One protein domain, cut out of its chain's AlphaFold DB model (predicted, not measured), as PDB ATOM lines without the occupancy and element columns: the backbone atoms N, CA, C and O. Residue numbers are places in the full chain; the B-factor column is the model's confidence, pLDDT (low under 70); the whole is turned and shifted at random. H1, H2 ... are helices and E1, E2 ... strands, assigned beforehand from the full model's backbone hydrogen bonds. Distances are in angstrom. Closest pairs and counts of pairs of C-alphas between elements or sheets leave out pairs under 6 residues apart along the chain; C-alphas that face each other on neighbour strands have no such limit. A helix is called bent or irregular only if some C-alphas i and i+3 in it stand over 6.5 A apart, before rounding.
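What this domain is: This is residues 343 to 433 of the 613 residues of an uncharacterized protein of Candidatus Melainabacteria bacterium (UniProt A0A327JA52). Two long helices, H1 and H2, lie side by side as a helical hairpin, and the hairpin of strands E1 and E2 covers one side of them. H3 is set off beyond the end of H2, and the tail after it runs back along the helical hairpin on the side away from the strands. The 91 printed residues hold three named helices and two named strands in the order H1 H2 E1 E2 H3, the sheet E1 - E2 being antiparallel and the class mostly helix. The whole is compact, with a radius of gyration of the C-alphas of 13.6 A, yet elongated, spanning 45 by 27 by 21 A.

How they stand to each other: H1, residues 345 to 363, touches H2, residues 369 to 384, with residues 351 to 358 alone. They form a hairpin at a shallow tilt of 21 degrees, opposite ways; their closest C-alphas, of Tyr 351 and Leu 379, are 6.6 A apart. E1, residues 387 to 391, and E2, residues 397 to 402, form an antiparallel hairpin, with N 388 and O 401 2.8 A apart, within hydrogen-bond range. The closest C-alphas of H1 and E1, Gly 354 and Val 391, are 6.2 A apart; those of H2 and E2, Val 375 and Ile 397, 6.7 A. H3, residues 407 to 419, is near H2 but apart from H1 and E1. Every O i to N i+4 pair is within hydrogen-bond range in H1 and H2, and 7 of 9 in H3.

Where its parts are: H1 begins at C-alpha 345 (-18.107, -12.765, 24.992) and is 26.9 A long; H2 is 22.4 A. E1 measures 13.2 A and E2 15.0 A. H3, 20.3 A, ends at C-alpha 419 (-4.197, -24.075, 31.471); it is irregular, with C-alphas 408 and 411 7.6 A apart.

The domain as a whole: The two C-alphas farthest apart, of Val 408 and Gly 433, are 45.7 A apart. The printed part has no cut, and the four links between elements are tight. Residues 420 to 433 hold no named element, and residues 418 to 423 stand free. Mean pLDDT of the printed part is 78.5; residues 393 to 395, 403 to 408, 422 and 431 to 433 are under 70.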
ATOM      1  N   MET A 343     -11.446 -12.587  21.146       81.31
ATOM      2  CA  MET A 343     -12.855 -12.936  20.965       81.31
ATOM      3  C   MET A 343     -13.728 -12.116  21.916       81.31
ATOM      4  O   MET A 343     -13.401 -11.967  23.087       81.31
ATOM      5  N   THR A 344     -14.884 -11.656  21.441       80.75
ATOM      6  CA  THR A 344     -15.917 -11.064  22.306       80.75
ATOM      7  C   THR A 344     -16.676 -12.149  23.073       80.75
ATOM      8  O   THR A 344     -16.782 -13.288  22.604       80.75
ATOM      9  N   SER A 345     -17.312 -11.808  24.199       81.25
ATOM     10  CA  SER A 345     -18.107 -12.765  24.992       81.25
ATOM     11  C   SER A 345     -19.170 -13.495  24.154       81.25
ATOM     12  O   SER A 345     -19.320 -14.711  24.258       81.25
ATOM     13  N   LYS A 346     -19.833 -12.793  23.219       83.00
ATOM     14  CA  LYS A 346     -20.795 -13.394  22.269       83.00
ATOM     15  C   LYS A 346     -20.133 -14.406  21.326       83.00
ATOM     16  O   LYS A 346     -20.732 -15.414  20.954       83.00
ATOM     17  N   GLN A 347     -18.899 -14.153  20.887       81.62
ATOM     18  CA  GLN A 347     -18.147 -15.106  20.066       81.62
ATOM     19  C   GLN A 347     -17.736 -16.343  20.874       81.62
ATOM     20  O   GLN A 347     -17.840 -17.452  20.347       81.62
ATOM     21  N   VAL A 348     -17.337 -16.172  22.138       85.19
ATOM     22  CA  VAL A 348     -17.026 -17.282  23.057       85.19
ATOM     23  C   VAL A 348     -18.265 -18.137  23.322       85.19
ATOM     24  O   VAL A 348     -18.199 -19.365  23.268       85.19
ATOM     25  N   GLU A 349     -19.422 -17.515  23.531       85.69
ATOM     26  CA  GLU A 349     -20.682 -18.230  23.734       85.69
ATOM     27  C   GLU A 349     -21.078 -19.058  22.501       85.69
ATOM     28  O   GLU A 349     -21.416 -20.237  22.621       85.69
ATOM     29  N   ARG A 350     -20.960 -18.484  21.294       83.06
ATOM     30  CA  ARG A 350     -21.193 -19.212  20.034       83.06
ATOM     31  C   ARG A 350     -20.239 -20.388  19.860       83.06
ATOM     32  O   ARG A 350     -20.674 -21.470  19.475       83.06
ATOM     33  N   TYR A 351     -18.964 -20.202  20.195       87.69
ATOM     34  CA  TYR A 351     -17.973 -21.277  20.182       87.69
ATOM     35  C   TYR A 351     -18.374 -22.432  21.118       87.69
ATOM     36  O   TYR A 351     -18.386 -23.596  20.711       87.69
ATOM     37  N   ARG A 352     -18.785 -22.119  22.355       88.44
ATOM     38  CA  ARG A 352     -19.257 -23.106  23.341       88.44
ATOM     39  C   ARG A 352     -20.509 -23.845  22.883       88.44
ATOM     40  O   ARG A 352     -20.558 -25.071  22.985       88.44
ATOM     41  N   LYS A 353     -21.494 -23.116  22.349       86.62
ATOM     42  CA  LYS A 353     -22.708 -23.691  21.750       86.62
ATOM     43  C   LYS A 353     -22.352 -24.648  20.610       86.62
ATOM     44  O   LYS A 353     -22.868 -25.760  20.574       86.62
ATOM     45  N   GLY A 354     -21.403 -24.269  19.754       85.44
ATOM     46  CA  GLY A 354     -20.919 -25.114  18.663       85.44
ATOM     47  C   GLY A 354     -20.265 -26.417  19.140       85.44
ATOM     48  O   GLY A 354     -20.559 -27.479  18.597       85.44
ATOM     49  N   ILE A 355     -19.435 -26.370  20.192       88.62
ATOM     50  CA  ILE A 355     -18.871 -27.587  20.809       88.62
ATOM     51  C   ILE A 355     -19.976 -28.476  21.382       88.62
ATOM     52  O   ILE A 355     -19.955 -29.686  21.163       88.62
ATOM     53  N   LYS A 356     -20.902 -27.896  22.158       87.25
ATOM     54  CA  LYS A 356     -21.987 -28.644  22.807       87.25
ATOM     55  C   LYS A 356     -22.808 -29.400  21.764       87.25
ATOM     56  O   LYS A 356     -22.956 -30.611  21.871       87.25
ATOM     57  N   LEU A 357     -23.219 -28.698  20.716       85.31
ATOM     58  CA  LEU A 357     -24.064 -29.250  19.671       85.31
ATOM     59  C   LEU A 357     -23.345 -30.299  18.811       85.31
ATOM     60  O   LEU A 357     -23.929 -31.324  18.467       85.31
ATOM     61  N   LEU A 358     -22.059 -30.092  18.498       87.69
ATOM     62  CA  LEU A 358     -21.251 -31.120  17.836       87.69
ATOM     63  C   LEU A 358     -21.155 -32.383  18.703       87.69
ATOM     64  O   LEU A 358     -21.326 -33.486  18.191       87.69
ATOM     65  N   ASN A 359     -20.908 -32.230  20.005       87.00
ATOM     66  CA  ASN A 359     -20.816 -33.357  20.930       87.00
ATOM     67  C   ASN A 359     -22.149 -34.108  21.067       87.00
ATOM     68  O   ASN A 359     -22.131 -35.333  21.115       87.00
ATOM     69  N   GLU A 360     -23.281 -33.403  21.096       84.44
ATOM     70  CA  GLU A 360     -24.623 -34.005  21.109       84.44
ATOM     71  C   GLU A 360     -24.893 -34.795  19.825       84.44
ATOM     72  O   GLU A 360     -25.317 -35.946  19.888       84.44
ATOM     73  N   LYS A 361     -24.566 -34.231  18.653       82.06
ATOM     74  CA  LYS A 361     -24.712 -34.931  17.365       82.06
ATOM     75  C   LYS A 361     -23.821 -36.168  17.266       82.06
ATOM     76  O   LYS A 361     -24.253 -37.178  16.720       82.06
ATOM     77  N   VAL A 362     -22.598 -36.099  17.791       82.50
ATOM     78  CA  VAL A 362     -21.676 -37.241  17.862       82.50
ATOM     79  C   VAL A 362     -22.200 -38.315  18.816       82.50
ATOM     80  O   VAL A 362     -22.212 -39.483  18.450       82.50
ATOM     81  N   ALA A 363     -22.671 -37.933  20.006       77.62
ATOM     82  CA  ALA A 363     -23.237 -38.872  20.975       77.62
ATOM     83  C   ALA A 363     -24.494 -39.572  20.438       77.62
ATOM     84  O   ALA A 363     -24.687 -40.757  20.682       77.62
ATOM     85  N   ALA A 364     -25.311 -38.852  19.664       76.50
ATOM     86  CA  ALA A 364     -26.499 -39.389  19.013       76.50
ATOM     87  C   ALA A 364     -26.205 -40.179  17.721       76.50
ATOM     88  O   ALA A 364     -27.144 -40.637  17.077       76.50
ATOM     89  N   GLY A 365     -24.945 -40.279  17.272       74.75
ATOM     90  CA  GLY A 365     -24.597 -40.906  15.987       74.75
ATOM     91  C   GLY A 365     -25.163 -40.177  14.753       74.75
ATOM     92  O   GLY A 365     -25.200 -40.729  13.657       74.75
ATOM     93  N   LYS A 366     -25.608 -38.923  14.907       77.88
ATOM     94  CA  LYS A 366     -26.266 -38.098  13.872       77.88
ATOM     95  C   LYS A 366     -25.288 -37.175  13.129       77.88
ATOM     96  O   LYS A 366     -25.692 -36.148  12.588       77.88
ATOM     97  N   CYS A 367     -23.992 -37.488  13.138       80.44
ATOM     98  CA  CYS A 367     -22.952 -36.683  12.497       80.44
ATOM     99  C   CYS A 367     -22.151 -37.541  11.519       80.44
ATOM    100  O   CYS A 367     -21.620 -38.570  11.924       80.44
ATOM    101  N   SER A 368     -22.019 -37.123  10.256       84.19
ATOM    102  CA  SER A 368     -21.124 -37.808   9.314       84.19
ATOM    103  C   SER A 368     -19.655 -37.448   9.567       84.19
ATOM    104  O   SER A 368     -19.341 -36.365  10.070       84.19
ATOM    105  N   LYS A 369     -18.715 -38.319   9.172       85.19
ATOM    106  CA  LYS A 369     -17.262 -38.075   9.319       85.19
ATOM    107  C   LYS A 369     -16.821 -36.774   8.635       85.19
ATOM    108  O   LYS A 369     -16.007 -36.029   9.187       85.19
ATOM    109  N   ALA A 370     -17.384 -36.474   7.464       85.62
ATOM    110  CA  ALA A 370     -17.124 -35.239   6.723       85.62
ATOM    111  C   ALA A 370     -17.651 -34.002   7.471       85.62
ATOM    112  O   ALA A 370     -16.915 -33.029   7.659       85.62
ATOM    113  N   GLN A 371     -18.887 -34.060   7.980       84.38
ATOM    114  CA  GLN A 371     -19.467 -32.989   8.796       84.38
ATOM    115  C   GLN A 371     -18.654 -32.762  10.075       84.38
ATOM    116  O   GLN A 371     -18.328 -31.619  10.395       84.38
ATOM    117  N   TYR A 372     -18.255 -33.834  10.765       88.56
ATOM    118  CA  TYR A 372     -17.417 -33.762  11.957       88.56
ATOM    119  C   TYR A 372     -16.090 -33.052  11.670       88.56
ATOM    120  O   TYR A 372     -15.741 -32.095  12.365       88.56
ATOM    121  N   LYS A 373     -15.359 -33.475  10.625       90.50
ATOM    122  CA  LYS A 373     -14.083 -32.854  10.229       90.50
ATOM    123  C   LYS A 373     -14.265 -31.367   9.910       90.50
ATOM    124  O   LYS A 373     -13.507 -30.542  10.428       90.50
ATOM    125  N   ARG A 374     -15.296 -31.016   9.134       89.06
ATOM    126  CA  ARG A 374     -15.611 -29.630   8.756       89.06
ATOM    127  C   ARG A 374     -15.911 -28.757   9.974       89.06
ATOM    128  O   ARG A 374     -15.285 -27.714  10.151       89.06
ATOM    129  N   VAL A 375     -16.840 -29.178  10.833       87.25
ATOM    130  CA  VAL A 375     -17.239 -28.406  12.020       87.25
ATOM    131  C   VAL A 375     -16.075 -28.283  13.005       87.25
ATOM    132  O   VAL A 375     -15.825 -27.199  13.532       87.25
ATOM    133  N   LYS A 376     -15.300 -29.354  13.206       90.19
ATOM    134  CA  LYS A 376     -14.088 -29.330  14.038       90.19
ATOM    135  C   LYS A 376     -13.059 -28.325  13.515       90.19
ATOM    136  O   LYS A 376     -12.460 -27.611  14.317       90.19
ATOM    137  N   ALA A 377     -12.862 -28.246  12.198       88.31
ATOM    138  CA  ALA A 377     -11.974 -27.260  11.586       88.31
ATOM    139  C   ALA A 377     -12.478 -25.821  11.795       88.31
ATOM    140  O   ALA A 377     -11.690 -24.958  12.175       88.31
ATOM    141  N   LEU A 378     -13.784 -25.571  11.638       86.12
ATOM    142  CA  LEU A 378     -14.387 -24.255  11.898       86.12
ATOM    143  C   LEU A 378     -14.223 -23.817  13.358       86.12
ATOM    144  O   LEU A 378     -13.804 -22.690  13.615       86.12
ATOM    145  N   LEU A 379     -14.481 -24.714  14.314       88.06
ATOM    146  CA  LEU A 379     -14.286 -24.439  15.740       88.06
ATOM    147  C   LEU A 379     -12.814 -24.141  16.062       88.06
ATOM    148  O   LEU A 379     -12.522 -23.216  16.819       88.06
ATOM    149  N   LYS A 380     -11.869 -24.880  15.464       87.50
ATOM    150  CA  LYS A 380     -10.429 -24.608  15.619       87.50
ATOM    151  C   LYS A 380     -10.042 -23.234  15.065       87.50
ATOM    152  O   LYS A 380      -9.363 -22.490  15.770       87.50
ATOM    153  N   LYS A 381     -10.498 -22.889  13.855       84.88
ATOM    154  CA  LYS A 381     -10.252 -21.582  13.222       84.88
ATOM    155  C   LYS A 381     -10.859 -20.433  14.028       84.88
ATOM    156  O   LYS A 381     -10.231 -19.394  14.190       84.88
ATOM    157  N   GLN A 382     -12.039 -20.626  14.615       83.06
ATOM    158  CA  GLN A 382     -12.620 -19.617  15.499       83.06
ATOM    159  C   GLN A 382     -11.798 -19.399  16.769       83.06
ATOM    160  O   GLN A 382     -11.572 -18.255  17.147       83.06
ATOM    161  N   LEU A 383     -11.316 -20.468  17.410       83.50
ATOM    162  CA  LEU A 383     -10.467 -20.346  18.601       83.50
ATOM    163  C   LEU A 383      -9.099 -19.718  18.274       83.50
ATOM    164  O   LEU A 383      -8.551 -18.949  19.066       83.50
ATOM    165  N   ALA A 384      -8.544 -20.019  17.097       77.31
ATOM    166  CA  ALA A 384      -7.370 -19.319  16.572       77.31
ATOM    167  C   ALA A 384      -7.652 -17.817  16.358       77.31
ATOM    168  O   ALA A 384      -6.771 -16.983  16.572       77.31
ATOM    169  N   GLY A 385      -8.920 -17.468  16.130       71.69
ATOM    170  CA  GLY A 385      -9.385 -16.115  15.855       71.69
ATOM    171  C   GLY A 385      -9.299 -15.767  14.372       71.69
ATOM    172  O   GLY A 385      -9.252 -14.591  14.039       71.69
ATOM    173  N   ASP A 386      -9.297 -16.777  13.502       70.88
ATOM    174  CA  ASP A 386      -9.195 -16.634  12.046       70.88
ATOM    175  C   ASP A 386     -10.581 -16.480  11.402       70.88
ATOM    176  O   ASP A 386     -10.731 -16.017  10.274       70.88
ATOM    177  N   THR A 387     -11.635 -16.931  12.087       72.06
ATOM    178  CA  THR A 387     -12.984 -17.050  11.516       72.06
ATOM    179  C   THR A 387     -14.047 -16.798  12.581       72.06
ATOM    180  O   THR A 387     -13.910 -17.229  13.722       72.06
ATOM    181  N   ARG A 388     -15.146 -16.132  12.223       75.25
ATOM    182  CA  ARG A 388     -16.358 -16.036  13.049       75.25
ATOM    183  C   ARG A 388     -17.340 -17.130  12.636       75.25
ATOM    184  O   ARG A 388     -17.491 -17.381  11.444       75.25
ATOM    185  N   ILE A 389     -18.030 -17.757  13.590       80.81
ATOM    186  CA  ILE A 389     -19.076 -18.750  13.285       80.81
ATOM    187  C   ILE A 389     -20.451 -18.290  13.767       80.81
ATOM    188  O   ILE A 389     -20.563 -17.592  14.778       80.81
ATOM    189  N   SER A 390     -21.492 -18.756  13.081       78.44
ATOM    190  CA  SER A 390     -22.875 -18.766  13.556       78.44
ATOM    191  C   SER A 390     -23.295 -20.186  13.931       78.44
ATOM    192  O   SER A 390     -22.950 -21.136  13.225       78.44
ATOM    193  N   VAL A 391     -24.092 -20.311  14.991       79.25
ATOM    194  CA  VAL A 391     -24.793 -21.545  15.366       79.25
ATOM    195  C   VAL A 391     -26.287 -21.244  15.283       79.25
ATOM    196  O   VAL A 391     -26.757 -20.377  16.018       79.25
ATOM    197  N   LYS A 392     -27.000 -21.885  14.354       74.75
ATOM    198  CA  LYS A 392     -28.455 -21.743  14.188       74.75
ATOM    199  C   LYS A 392     -29.211 -22.763  15.061       74.75
ATOM    200  O   LYS A 392     -28.613 -23.729  15.538       74.75
ATOM    201  N   ASN A 393     -30.511 -22.539  15.277       58.62
ATOM    202  CA  ASN A 393     -31.370 -23.384  16.128       58.62
ATOM    203  C   ASN A 393     -31.514 -24.827  15.605       58.62
ATOM    204  O   ASN A 393     -31.667 -25.752  16.391       58.62
ATOM    205  N   ASP A 394     -31.367 -25.025  14.295       59.62
ATOM    206  CA  ASP A 394     -31.290 -26.325  13.603       59.62
ATOM    207  C   ASP A 394     -29.957 -27.083  13.842       59.62
ATOM    208  O   ASP A 394     -29.713 -28.189  13.347       59.62
ATOM    209  N   GLY A 395     -29.037 -26.474  14.592       65.25
ATOM    210  CA  GLY A 395     -27.719 -27.015  14.865       65.25
ATOM    211  C   GLY A 395     -26.755 -26.968  13.685       65.25
ATOM    212  O   GLY A 395     -25.786 -27.737  13.642       65.25
ATOM    213  N   VAL A 396     -27.000 -26.100  12.711       74.62
ATOM    214  CA  VAL A 396     -26.074 -25.843  11.612       74.62
ATOM    215  C   VAL A 396     -25.006 -24.845  12.066       74.62
ATOM    216  O   VAL A 396     -25.304 -23.749  12.547       74.62
ATOM    217  N   ILE A 397     -23.735 -25.232  11.906       82.81
ATOM    218  CA  ILE A 397     -22.564 -24.405  12.225       82.81
ATOM    219  C   ILE A 397     -21.927 -23.941  10.915       82.81
ATOM    220  O   ILE A 397     -21.446 -24.762  10.130       82.81
ATOM    221  N   LYS A 398     -21.915 -22.627  10.677       83.44
ATOM    222  CA  LYS A 398     -21.365 -22.006   9.458       83.44
ATOM    223  C   LYS A 398     -20.357 -20.915   9.808       83.44
ATOM    224  O   LYS A 398     -20.490 -20.247  10.829       83.44
ATOM    225  N   SER A 399     -19.349 -20.756   8.951       81.38
ATOM    226  CA  SER A 399     -18.493 -19.564   8.942       81.38
ATOM    227  C   SER A 399     -19.319 -18.358   8.499       81.38
ATOM    228  O   SER A 399     -20.124 -18.491   7.582       81.38
ATOM    229  N   ILE A 400     -19.109 -17.206   9.131       82.81
ATOM    230  CA  ILE A 400     -19.770 -15.932   8.801       82.81
ATOM    231  C   ILE A 400     -18.767 -14.784   8.612       82.81
ATOM    232  O   ILE A 400     -19.130 -13.620   8.727       82.81
ATOM    233  N   GLY A 401     -17.490 -15.098   8.377       76.31
ATOM    234  CA  GLY A 401     -16.478 -14.100   8.019       76.31
ATOM    235  C   GLY A 401     -15.102 -14.356   8.626       76.31
ATOM    236  O   GLY A 401     -14.951 -15.147   9.564       76.31
ATOM    237  N   LYS A 402     -14.093 -13.663   8.092       70.12
ATOM    238  CA  LYS A 402     -12.737 -13.622   8.654       70.12
ATOM    239  C   LYS A 402     -12.718 -12.751   9.915       70.12
ATOM    240  O   LYS A 402     -13.520 -11.832  10.067       70.12
ATOM    241  N   SER A 403     -11.837 -13.078  10.854       64.69
ATOM    242  CA  SER A 403     -11.622 -12.286  12.066       64.69
ATOM    243  C   SER A 403     -10.218 -11.678  12.037       64.69
ATOM    244  O   SER A 403      -9.303 -12.275  11.481       64.69
ATOM    245  N   ILE A 404     -10.064 -10.475  12.596       54.50
ATOM    246  CA  ILE A 404      -8.795  -9.736  12.620       54.50
ATOM    247  C   ILE A 404      -7.995 -10.231  13.831       54.50
ATOM    248  O   ILE A 404      -8.442 -10.049  14.965       54.50
ATOM    249  N   THR A 405      -6.838 -10.868  13.634       54.94
ATOM    250  CA  THR A 405      -5.934 -11.222  14.740       54.94
ATOM    251  C   THR A 405      -4.504 -10.748  14.503       54.94
ATOM    252  O   THR A 405      -3.841 -11.151  13.556       54.94
ATOM    253  N   ASN A 406      -4.001  -9.938  15.442       58.12
ATOM    254  CA  ASN A 406      -2.582  -9.596  15.542       58.12
ATOM    255  C   ASN A 406      -1.785 -10.801  16.063       58.12
ATOM    256  O   ASN A 406      -2.101 -11.362  17.120       58.12
ATOM    257  N   ILE A 407      -0.715 -11.142  15.343       53.25
ATOM    258  CA  ILE A 407       0.228 -12.247  15.596       53.25
ATOM    259  C   ILE A 407       0.814 -12.213  17.026       53.25
ATOM    260  O   ILE A 407       1.062 -13.267  17.614       53.25
ATOM    261  N   VAL A 408       0.902 -11.025  17.633       54.44
ATOM    262  CA  VAL A 408       1.437 -10.747  18.984       54.44
ATOM    263  C   VAL A 408       0.696 -11.490  20.121       54.44
ATOM    264  O   VAL A 408       1.205 -11.620  21.228       54.44
ATOM    265  N   LYS A 409      -0.497 -12.051  19.876       70.81
ATOM    266  CA  LYS A 409      -1.336 -12.706  20.911       70.81
ATOM    267  C   LYS A 409      -1.173 -14.230  20.998       70.81
ATOM    268  O   LYS A 409      -1.801 -14.865  21.849       70.81
ATOM    269  N   LYS A 410      -0.351 -14.838  20.133       78.38
ATOM    270  CA  LYS A 410      -0.110 -16.294  20.103       78.38
ATOM    271  C   LYS A 410       0.423 -16.883  21.426       78.38
ATOM    272  O   LYS A 410      -0.180 -17.863  21.863       78.38
ATOM    273  N   PRO A 411       1.451 -16.326  22.104       78.62
ATOM    274  CA  PRO A 411       1.985 -16.934  23.330       78.62
ATOM    275  C   PRO A 411       0.954 -16.952  24.466       78.62
ATOM    276  O   PRO A 411       0.741 -17.983  25.101       78.62
ATOM    277  N   VAL A 412       0.211 -15.858  24.640       81.25
ATOM    278  CA  VAL A 412      -0.859 -15.735  25.643       81.25
ATOM    279  C   VAL A 412      -1.996 -16.727  25.380       81.25
ATOM    280  O   VAL A 412      -2.476 -17.401  26.295       81.25
ATOM    281  N   LYS A 413      -2.397 -16.893  24.112       85.06
ATOM    282  CA  LYS A 413      -3.376 -17.921  23.733       85.06
ATOM    283  C   LYS A 413      -2.862 -19.331  24.009       85.06
ATOM    284  O   LYS A 413      -3.652 -20.184  24.410       85.06
ATOM    285  N   THR A 414      -1.580 -19.597  23.774       83.81
ATOM    286  CA  THR A 414      -0.962 -20.901  24.043       83.81
ATOM    287  C   THR A 414      -0.944 -21.203  25.540       83.81
ATOM    288  O   THR A 414      -1.421 -22.267  25.930       83.81
ATOM    289  N   ALA A 415      -0.534 -20.252  26.383       79.12
ATOM    290  CA  ALA A 415      -0.601 -20.391  27.838       79.12
ATOM    291  C   ALA A 415      -2.040 -20.665  28.320       79.12
ATOM    292  O   ALA A 415      -2.291 -21.631  29.041       79.12
ATOM    293  N   GLY A 416      -3.023 -19.905  27.822       82.75
ATOM    294  CA  GLY A 416      -4.437 -20.143  28.128       82.75
ATOM    295  C   GLY A 416      -4.947 -21.517  27.665       82.75
ATOM    296  O   GLY A 416      -5.772 -22.137  28.342       82.75
ATOM    297  N   LYS A 417      -4.452 -22.037  26.531       84.50
ATOM    298  CA  LYS A 417      -4.766 -23.395  26.046       84.50
ATOM    299  C   LYS A 417      -4.173 -24.473  26.950       84.50
ATOM    300  O   LYS A 417      -4.891 -25.423  27.248       84.50
ATOM    301  N   ILE A 418      -2.930 -24.305  27.407       78.88
ATOM    302  CA  ILE A 418      -2.259 -25.221  28.343       78.88
ATOM    303  C   ILE A 418      -3.045 -25.295  29.657       78.88
ATOM    304  O   ILE A 418      -3.465 -26.382  30.058       78.88
ATOM    305  N   LEU A 419      -3.375 -24.146  30.255       77.81
ATOM    306  CA  LEU A 419      -4.197 -24.075  31.471       77.81
ATOM    307  C   LEU A 419      -5.621 -24.604  31.252       77.81
ATOM    308  O   LEU A 419      -6.261 -25.112  32.170       77.81
ATOM    309  N   SER A 420      -6.119 -24.566  30.018       80.25
ATOM    310  CA  SER A 420      -7.410 -25.143  29.634       80.25
ATOM    311  C   SER A 420      -7.354 -26.606  29.186       80.25
ATOM    312  O   SER A 420      -8.374 -27.129  28.734       80.25
ATOM    313  N   THR A 421      -6.210 -27.289  29.280       76.88
ATOM    314  CA  THR A 421      -6.085 -28.685  28.833       76.88
ATOM    315  C   THR A 421      -7.100 -29.565  29.558       76.88
ATOM    316  O   THR A 421      -7.219 -29.507  30.776       76.88
ATOM    317  N   GLY A 422      -7.912 -30.335  28.834       65.19
ATOM    318  CA  GLY A 422      -8.974 -31.117  29.482       65.19
ATOM    319  C   GLY A 422     -10.321 -30.406  29.642       65.19
ATOM    320  O   GLY A 422     -11.329 -31.062  29.892       65.19
ATOM    321  N   LEU A 423     -10.376 -29.085  29.449       77.50
ATOM    322  CA  LEU A 423     -11.602 -28.283  29.507       77.50
ATOM    323  C   LEU A 423     -12.182 -28.091  28.099       77.50
ATOM    324  O   LEU A 423     -11.450 -28.041  27.114       77.50
ATOM    325  N   GLU A 424     -13.510 -27.984  27.994       78.19
ATOM    326  CA  GLU A 424     -14.213 -27.645  26.737       78.19
ATOM    327  C   GLU A 424     -13.818 -28.488  25.494       78.19
ATOM    328  O   GLU A 424     -13.808 -28.005  24.368       78.19
ATOM    329  N   GLN A 425     -13.532 -29.782  25.675       80.00
ATOM    330  CA  GLN A 425     -13.031 -30.671  24.612       80.00
ATOM    331  C   GLN A 425     -14.080 -31.085  23.570       80.00
ATOM    332  O   GLN A 425     -15.211 -31.419  23.915       80.00
ATOM    333  N   ILE A 426     -13.697 -31.178  22.300       84.31
ATOM    334  CA  ILE A 426     -14.536 -31.802  21.265       84.31
ATOM    335  C   ILE A 426     -14.474 -33.329  21.433       84.31
ATOM    336  O   ILE A 426     -13.381 -33.891  21.539       84.31
ATOM    337  N   SER A 427     -15.629 -33.996  21.464       81.06
ATOM    338  CA  SER A 427     -15.701 -35.458  21.563       81.06
ATOM    339  C   SER A 427     -15.069 -36.132  20.330       81.06
ATOM    340  O   SER A 427     -15.090 -35.557  19.231       81.06
ATOM    341  N   PRO A 428     -14.466 -37.322  20.480       82.62
ATOM    342  CA  PRO A 428     -14.004 -38.116  19.343       82.62
ATOM    343  C   PRO A 428     -15.191 -38.499  18.451       82.62
ATOM    344  O   PRO A 428     -16.308 -38.633  18.937       82.62
ATOM    345  N   TYR A 429     -14.955 -38.651  17.149       81.56
ATOM    346  CA  TYR A 429     -15.982 -39.135  16.227       81.56
ATOM    347  C   TYR A 429     -16.360 -40.587  16.554       81.56
ATOM    348  O   TYR A 429     -15.479 -41.391  16.856       81.56
ATOM    349  N   ILE A 430     -17.650 -40.907  16.457       73.25
ATOM    350  CA  ILE A 430     -18.213 -42.255  16.607       73.25
ATOM    351  C   ILE A 430     -19.033 -42.513  15.340       73.25
ATOM    352  O   ILE A 430     -19.802 -41.635  14.939       73.25
ATOM    353  N   ALA A 431     -18.817 -43.645  14.664       64.69
ATOM    354  CA  ALA A 431     -19.494 -43.928  13.401       64.69
ATOM    355  C   ALA A 431     -20.976 -44.288  13.621       64.69
ATOM    356  O   ALA A 431     -21.369 -44.769  14.682       64.69
ATOM    357  N   LYS A 432     -21.814 -44.021  12.613       56.72
ATOM    358  CA  LYS A 432     -23.250 -44.338  12.631       56.72
ATOM    359  C   LYS A 432     -23.422 -45.854  12.472       56.72
ATOM    360  O   LYS A 432     -22.865 -46.410  11.536       56.72
ATOM    361  N   GLY A 433     -24.177 -46.498  13.364       53.69
ATOM    362  CA  GLY A 433     -24.433 -47.947  13.316       53.69
ATOM    363  C   GLY A 433     -23.402 -48.820  14.043       53.69
ATOM    364  O   GLY A 433     -23.648 -50.006  14.216       53.69
TER     365      GLY A 433